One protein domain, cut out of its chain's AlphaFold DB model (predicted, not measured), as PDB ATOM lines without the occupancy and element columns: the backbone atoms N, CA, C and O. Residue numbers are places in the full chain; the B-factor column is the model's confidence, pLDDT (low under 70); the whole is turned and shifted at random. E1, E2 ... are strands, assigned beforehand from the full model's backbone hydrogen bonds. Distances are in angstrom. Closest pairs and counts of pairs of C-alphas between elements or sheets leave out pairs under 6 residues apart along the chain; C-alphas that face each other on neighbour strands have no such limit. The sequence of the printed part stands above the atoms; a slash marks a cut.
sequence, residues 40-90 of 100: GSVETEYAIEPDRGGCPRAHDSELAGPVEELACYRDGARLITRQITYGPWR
ATOM      1  N   GLY A  40      85.228  54.766  84.316       78.88
ATOM      2  CA  GLY A  40      84.738  55.881  85.088       78.88
ATOM      3  C   GLY A  40      83.583  56.626  84.422       78.88
ATOM      4  O   GLY A  40      83.385  56.596  83.208       78.88
ATOM      5  N   SER A  41      82.840  57.354  85.245       83.81
ATOM      6  CA  SER A  41      81.723  58.194  84.836       83.81
ATOM      7  C   SER A  41      81.905  59.614  85.364       83.81
ATOM      8  O   SER A  41      82.584  59.866  86.363       83.81
ATOM      9  N   VAL A  42      81.306  60.580  84.669       89.62
ATOM     10  CA  VAL A  42      81.124  61.931  85.202       89.62
ATOM     11  C   VAL A  42      79.639  62.160  85.368       89.62
ATOM     12  O   VAL A  42      78.892  62.151  84.391       89.62
ATOM     13  N   GLU A  43      79.228  62.399  86.603       87.25
ATOM     14  CA  GLU A  43      77.827  62.543  86.963       87.25
ATOM     15  C   GLU A  43      77.567  63.900  87.598       87.25
ATOM     16  O   GLU A  43      78.385  64.442  88.346       87.25
ATOM     17  N   THR A  44      76.401  64.458  87.280       87.75
ATOM     18  CA  THR A  44      75.887  65.618  87.994       87.75
ATOM     19  C   THR A  44      75.239  65.143  89.283       87.75
ATOM     20  O   THR A  44      74.220  64.459  89.253       87.75
ATOM     21  N   GLU A  45      75.803  65.559  90.410       85.19
ATOM     22  CA  GLU A  45      75.280  65.258  91.733       85.19
ATOM     23  C   GLU A  45      74.712  66.517  92.390       85.19
ATOM     24  O   GLU A  45      75.300  67.607  92.336       85.19
ATOM     25  N   TYR A  46      73.566  66.351  93.045       82.62
ATOM     26  CA  TYR A  46      73.020  67.344  93.957       82.62
ATOM     27  C   TYR A  46      73.620  67.142  95.345       82.62
ATOM     28  O   TYR A  46      73.531  66.062  95.922       82.62
ATOM     29  N   ALA A  47      74.189  68.204  95.897       81.00
ATOM     30  CA  ALA A  47      74.748  68.201  97.239       81.00
ATOM     31  C   ALA A  47      74.270  69.432  98.003       81.00
ATOM     32  O   ALA A  47      73.819  70.419  97.414       81.00
ATOM     33  N   ILE A  48      74.391  69.390  99.325       80.62
ATOM     34  CA  ILE A  48      74.095  70.538 100.175       80.62
ATOM     35  C   ILE A  48      75.409  71.085 100.725       80.62
ATOM     36  O   ILE A  48      76.204  70.357 101.318       80.62
ATOM     37  N   GLU A  49      75.647  72.377 100.519       84.19
ATOM     38  CA  GLU A  49      76.692  73.121 101.220       84.19
ATOM     39  C   GLU A  49      76.120  73.613 102.558       84.19
ATOM     40  O   GLU A  49      75.227  74.467 102.540       84.19
ATOM     41  N   PRO A  50      76.596  73.100 103.710       76.12
ATOM     42  CA  PRO A  50      76.064  73.487 105.018       76.12
ATOM     43  C   PRO A  50      76.445  74.916 105.436       76.12
ATOM     44  O   PRO A  50      75.699  75.580 106.151       76.12
ATOM     45  N   ASP A  51      77.570  75.402 104.914       81.00
ATOM     46  CA  ASP A  51      78.021  76.789 104.946       81.00
ATOM     47  C   ASP A  51      78.429  77.178 103.520       81.00
ATOM     48  O   ASP A  51      78.941  76.337 102.774       81.00
ATOM     49  N   ARG A  52      78.264  78.446 103.123       77.69
ATOM     50  CA  ARG A  52      78.627  78.892 101.767       77.69
ATOM     51  C   ARG A  52      80.115  78.652 101.487       77.69
ATOM     52  O   ARG A  52      80.970  79.284 102.105       77.69
ATOM     53  N   GLY A  53      80.410  77.795 100.508       77.12
ATOM     54  CA  GLY A  53      81.781  77.400 100.162       77.12
ATOM     55  C   GLY A  53      82.421  76.389 101.124       77.12
ATOM     56  O   GLY A  53      83.623  76.146 101.034       77.12
ATOM     57  N   GLY A  54      81.645  75.817 102.048       77.81
ATOM     58  CA  GLY A  54      82.057  74.695 102.887       77.81
ATOM     59  C   GLY A  54      82.061  73.363 102.130       77.81
ATOM     60  O   GLY A  54      81.719  73.290 100.953       77.81
ATOM     61  N   CYS A  55      82.443  72.286 102.819       81.69
ATOM     62  CA  CYS A  55      82.481  70.945 102.232       81.69
ATOM     63  C   CYS A  55      81.054  70.452 101.904       81.69
ATOM     64  O   CYS A  55      80.256  70.308 102.837       81.69
ATOM     65  N   PRO A  56      80.722  70.176 100.626       79.19
ATOM     66  CA  PRO A  56      79.400  69.692 100.254       79.19
ATOM     67  C   PRO A  56      79.130  68.294 100.811       79.19
ATOM     68  O   PRO A  56      80.014  67.433 100.806       79.19
ATOM     69  N   ARG A  57      77.897  68.059 101.261       77.19
ATOM     70  CA  ARG A  57      77.414  66.754 101.721       77.19
ATOM     71  C   ARG A  57      76.430  66.196 100.698       77.19
ATOM     72  O   ARG A  57      75.462  66.872 100.347       77.19
ATOM     73  N   ALA A  58      76.726  65.005 100.191       71.56
ATOM     74  CA  ALA A  58      75.823  64.251  99.333       71.56
ATOM     75  C   ALA A  58      74.873  63.426 100.203       71.56
ATOM     76  O   ALA A  58      75.216  63.059 101.325       71.56
ATOM     77  N   HIS A  59      73.682  63.152  99.684       59.09
ATOM     78  CA  HIS A  59      72.765  62.200 100.293       59.09
ATOM     79  C   HIS A  59      73.014  60.835  99.643       59.09
ATOM     80  O   HIS A  59      72.267  60.420  98.758       59.09
ATOM     81  N   ASP A  60      74.076  60.142 100.049       58.03
ATOM     82  CA  ASP A  60      74.107  58.694  99.856       58.03
ATOM     83  C   ASP A  60      73.146  58.042 100.868       58.03
ATOM     84  O   ASP A  60      72.730  58.646 101.861       58.03
ATOM     85  N   SER A  61      72.708  56.816 100.595       48.62
ATOM     86  CA  SER A  61      71.827  56.073 101.505       48.62
ATOM     87  C   SER A  61      72.461  55.792 102.875       48.62
ATOM     88  O   SER A  61      71.751  55.379 103.788       48.62
ATOM     89  N   GLU A  62      73.770  56.014 103.029       48.62
ATOM     90  CA  GLU A  62      74.513  55.840 104.281       48.62
ATOM     91  C   GLU A  62      74.440  57.091 105.182       48.62
ATOM     92  O   GLU A  62      74.632  56.993 106.394       48.62
ATOM     93  N   LEU A  63      74.052  58.244 104.625       47.91
ATOM     94  CA  LEU A  63      73.792  59.510 105.322       47.91
ATOM     95  C   LEU A  63      72.294  59.817 105.502       47.91
ATOM     96  O   LEU A  63      71.929  60.969 105.740       47.91
ATOM     97  N   ALA A  64      71.426  58.802 105.398       45.09
ATOM     98  CA  ALA A  64      69.965  58.909 105.466       45.09
ATOM     99  C   ALA A  64      69.442  59.368 106.848       45.09
ATOM    100  O   ALA A  64      68.873  58.593 107.616       45.09
ATOM    101  N   GLY A  65      69.615  60.652 107.152       54.16
ATOM    102  CA  GLY A  65      68.952  61.383 108.225       54.16
ATOM    103  C   GLY A  65      68.246  62.625 107.664       54.16
ATOM    104  O   GLY A  65      68.625  63.122 106.600       54.16
ATOM    105  N   PRO A  66      67.205  63.150 108.333       54.50
ATOM    106  CA  PRO A  66      66.551  64.384 107.915       54.50
ATOM    107  C   PRO A  66      67.568  65.526 107.839       54.50
ATOM    108  O   PRO A  66      68.359  65.727 108.757       54.50
ATOM    109  N   VAL A  67      67.515  66.324 106.770       53.38
ATOM    110  CA  VAL A  67      68.352  67.530 106.601       53.38
ATOM    111  C   VAL A  67      68.259  68.454 107.827       53.38
ATOM    112  O   VAL A  67      69.237  69.083 108.207       53.38
ATOM    113  N   GLU A  68      67.107  68.484 108.495       50.25
ATOM    114  CA  GLU A  68      66.848  69.270 109.708       50.25
ATOM    115  C   GLU A  68      67.623  68.786 110.953       50.25
ATOM    116  O   GLU A  68      67.801  69.556 111.893       50.25
ATOM    117  N   GLU A  69      68.118  67.542 110.967       54.28
ATOM    118  CA  GLU A  69      68.876  66.960 112.090       54.28
ATOM    119  C   GLU A  69      70.392  67.205 111.994       54.28
ATOM    120  O   GLU A  69      71.132  67.000 112.959       54.28
ATOM    121  N   LEU A  70      70.885  67.694 110.854       57.16
ATOM    122  CA  LEU A  70      72.291  68.041 110.685       57.16
ATOM    123  C   LEU A  70      72.552  69.425 111.302       57.16
ATOM    124  O   LEU A  70      72.293  70.465 110.698       57.16
ATOM    125  N   ALA A  71      73.131  69.439 112.507       55.97
ATOM    126  CA  ALA A  71      73.430  70.635 113.311       55.97
ATOM    127  C   ALA A  71      74.370  71.678 112.652       55.97
ATOM    128  O   ALA A  71      74.744  72.668 113.282       55.97
ATOM    129  N   CYS A  72      74.803  71.450 111.410       57.19
ATOM    130  CA  CYS A  72      75.774  72.262 110.688       57.19
ATOM    131  C   CYS A  72      75.168  73.221 109.653       57.19
ATOM    132  O   CYS A  72      75.927  74.003 109.088       57.19
ATOM    133  N   TYR A  73      73.852  73.209 109.411       64.44
ATOM    134  CA  TYR A  73      73.228  74.148 108.473       64.44
ATOM    135  C   TYR A  73      73.120  75.549 109.078       64.44
ATOM    136  O   TYR A  73      72.333  75.790 109.994       64.44
ATOM    137  N   ARG A  74      73.934  76.478 108.571       67.12
ATOM    138  CA  ARG A  74      73.952  77.884 108.997       67.12
ATOM    139  C   ARG A  74      73.301  78.790 107.951       67.12
ATOM    140  O   ARG A  74      73.027  78.372 106.825       67.12
ATOM    141  N   ASP A  75      73.088  80.055 108.309       68.62
ATOM    142  CA  ASP A  75      72.650  81.082 107.361       68.62
ATOM    143  C   ASP A  75      73.582  81.118 106.138       68.62
ATOM    144  O   ASP A  75      74.787  81.352 106.248       68.62
ATOM    145  N   GLY A  76      73.012  80.880 104.955       71.88
ATOM    146  CA  GLY A  76      73.753  80.783 103.696       71.88
ATOM    147  C   GLY A  76      73.997  79.358 103.191       71.88
ATOM    148  O   GLY A  76      74.608  79.213 102.127       71.88
ATOM    149  N   ALA A  77      73.499  78.335 103.893       79.12
ATOM    150  CA  ALA A  77      73.391  76.984 103.357       79.12
ATOM    151  C   ALA A  77      72.603  76.972 102.039       79.12
ATOM    152  O   ALA A  77      71.650  77.735 101.850       79.12
ATOM    153  N   ARG A  78      73.002  76.105 101.108       76.75
ATOM    154  CA  ARG A  78      72.361  76.016  99.791       76.75
ATOM    155  C   ARG A  78      72.517  74.642  99.171       76.75
ATOM    156  O   ARG A  78      73.520  73.960  99.366       76.75
ATOM    157  N   LEU A  79      71.541  74.296  98.346       82.75
ATOM    158  CA  LEU A  79      71.671  73.203  97.402       82.75
ATOM    159  C   LEU A  79      72.579  73.650  96.251       82.75
ATOM    160  O   LEU A  79      72.411  74.741  95.700       82.75
ATOM    161  N   ILE A  80      73.543  72.809  95.906       83.88
ATOM    162  CA  ILE A  80      74.438  73.000  94.770       83.88
ATOM    163  C   ILE A  80      74.347  71.802  93.831       83.88
ATOM    164  O   ILE A  80      73.960  70.702  94.227       83.88
ATOM    165  N   THR A  81      74.753  72.020  92.587       88.00
ATOM    166  CA  THR A  81      75.084  70.952  91.650       88.00
ATOM    167  C   THR A  81      76.593  70.904  91.471       88.00
ATOM    168  O   THR A  81      77.250  71.943  91.361       88.00
ATOM    169  N   ARG A  82      77.154  69.699  91.453       84.81
ATOM    170  CA  ARG A  82      78.577  69.469  91.200       84.81
ATOM    171  C   ARG A  82      78.757  68.339  90.200       84.81
ATOM    172  O   ARG A  82      77.932  67.438  90.137       84.81
ATOM    173  N   GLN A  83      79.845  68.399  89.442       90.62
ATOM    174  CA  GLN A  83      80.291  67.263  88.641       90.62
ATOM    175  C   GLN A  83      81.194  66.400  89.515       90.62
ATOM    176  O   GLN A  83      82.211  66.893  90.007       90.62
ATOM    177  N   ILE A  84      80.815  65.143  89.713       85.69
ATOM    178  CA  ILE A  84      81.650  64.135  90.359       85.69
ATOM    179  C   ILE A  84      82.181  63.196  89.293       85.69
ATOM    180  O   ILE A  84      81.438  62.749  88.423       85.69
ATOM    181  N   THR A  85      83.478  62.929  89.360       87.38
ATOM    182  CA  THR A  85      84.129  61.912  88.545       87.38
ATOM    183  C   THR A  85      84.282  60.664  89.398       87.38
ATOM    184  O   THR A  85      84.990  60.687  90.405       87.38
ATOM    185  N   TYR A  86      83.597  59.598  89.007       82.25
ATOM    186  CA  TYR A  86      83.768  58.271  89.575       82.25
ATOM    187  C   TYR A  86      84.740  57.507  88.695       82.25
ATOM    188  O   TYR A  86      84.513  57.394  87.500       82.25
ATOM    189  N   GLY A  87      85.812  56.970  89.268       82.81
ATOM    190  CA  GLY A  87      86.785  56.181  88.526       82.81
ATOM    191  C   GLY A  87      87.481  56.940  87.379       82.81
ATOM    192  O   GLY A  87      87.508  58.173  87.377       82.81
ATOM    193  N   PRO A  88      88.075  56.215  86.414       79.44
ATOM    194  CA  PRO A  88      88.268  54.767  86.450       79.44
ATOM    195  C   PRO A  88      89.093  54.362  87.672       79.44
ATOM    196  O   PRO A  88      90.094  54.997  88.007       79.44
ATOM    197  N   TRP A  89      88.659  53.314  88.363       79.56
ATOM    198  CA  TRP A  89      89.390  52.769  89.501       79.56
ATOM    199  C   TRP A  89      90.231  51.601  89.012       79.56
ATOM    200  O   TRP A  89      89.738  50.743  88.288       79.56
ATOM    201  N   ARG A  90      91.489  51.533  89.427       76.69
ATOM    202  CA  ARG A  90      92.337  50.363  89.193       76.69
ATOM    203  C   ARG A  90      92.857  49.849  90.521       76.69
ATOM    204  O   ARG A  90      92.964  50.618  91.477       76.69
TER     205      ARG A  90
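What this domain is: This is residues 40 to 90 of the 100 residues of an uncharacterized protein of Mycobacterium malmoense (UniProt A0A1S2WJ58). With little regular structure, this is one long two-stranded hairpin, E1 and E2, from whose one end a wide loop of residues 50 to 77 swings out; residues 61 to 66 of that loop stick out free. The 51 printed residues hold no named helix and two strands, E1 then E2, an antiparallel all-strand sheet with under half of the residues. The whole is loose, with a radius of gyration of the C-alphas of 12.6 A, and elongated, spanning 38 by 22 by 15 A.

Where its parts are: E1, residues 41 to 49, is 22.7 A long from C-alpha 41 at (81.723, 58.194, 84.836), and bends by 54 degrees at residue 46. E2, residues 78 to 86, is 23.4 A long and ends at C-alpha 86 at (83.768, 58.271, 89.575).

How they stand to each other: E1 and E2 are a hairpin, antiparallel at 153 degrees. N 41 and O 86 are 2.8 A apart and N 78 and O 49 3.1 A, both within hydrogen-bond range. Residues 47 to 48 of E1 also pair antiparallel with residues 57 to 58.

The domain as a whole: The farthest C-alphas, of Asp 75 and Arg 90, are 40.8 A apart. The printed part has no cut. The link from E1 to E2 is long, 28 residues. Residues 59 to 75 have pLDDT under 70.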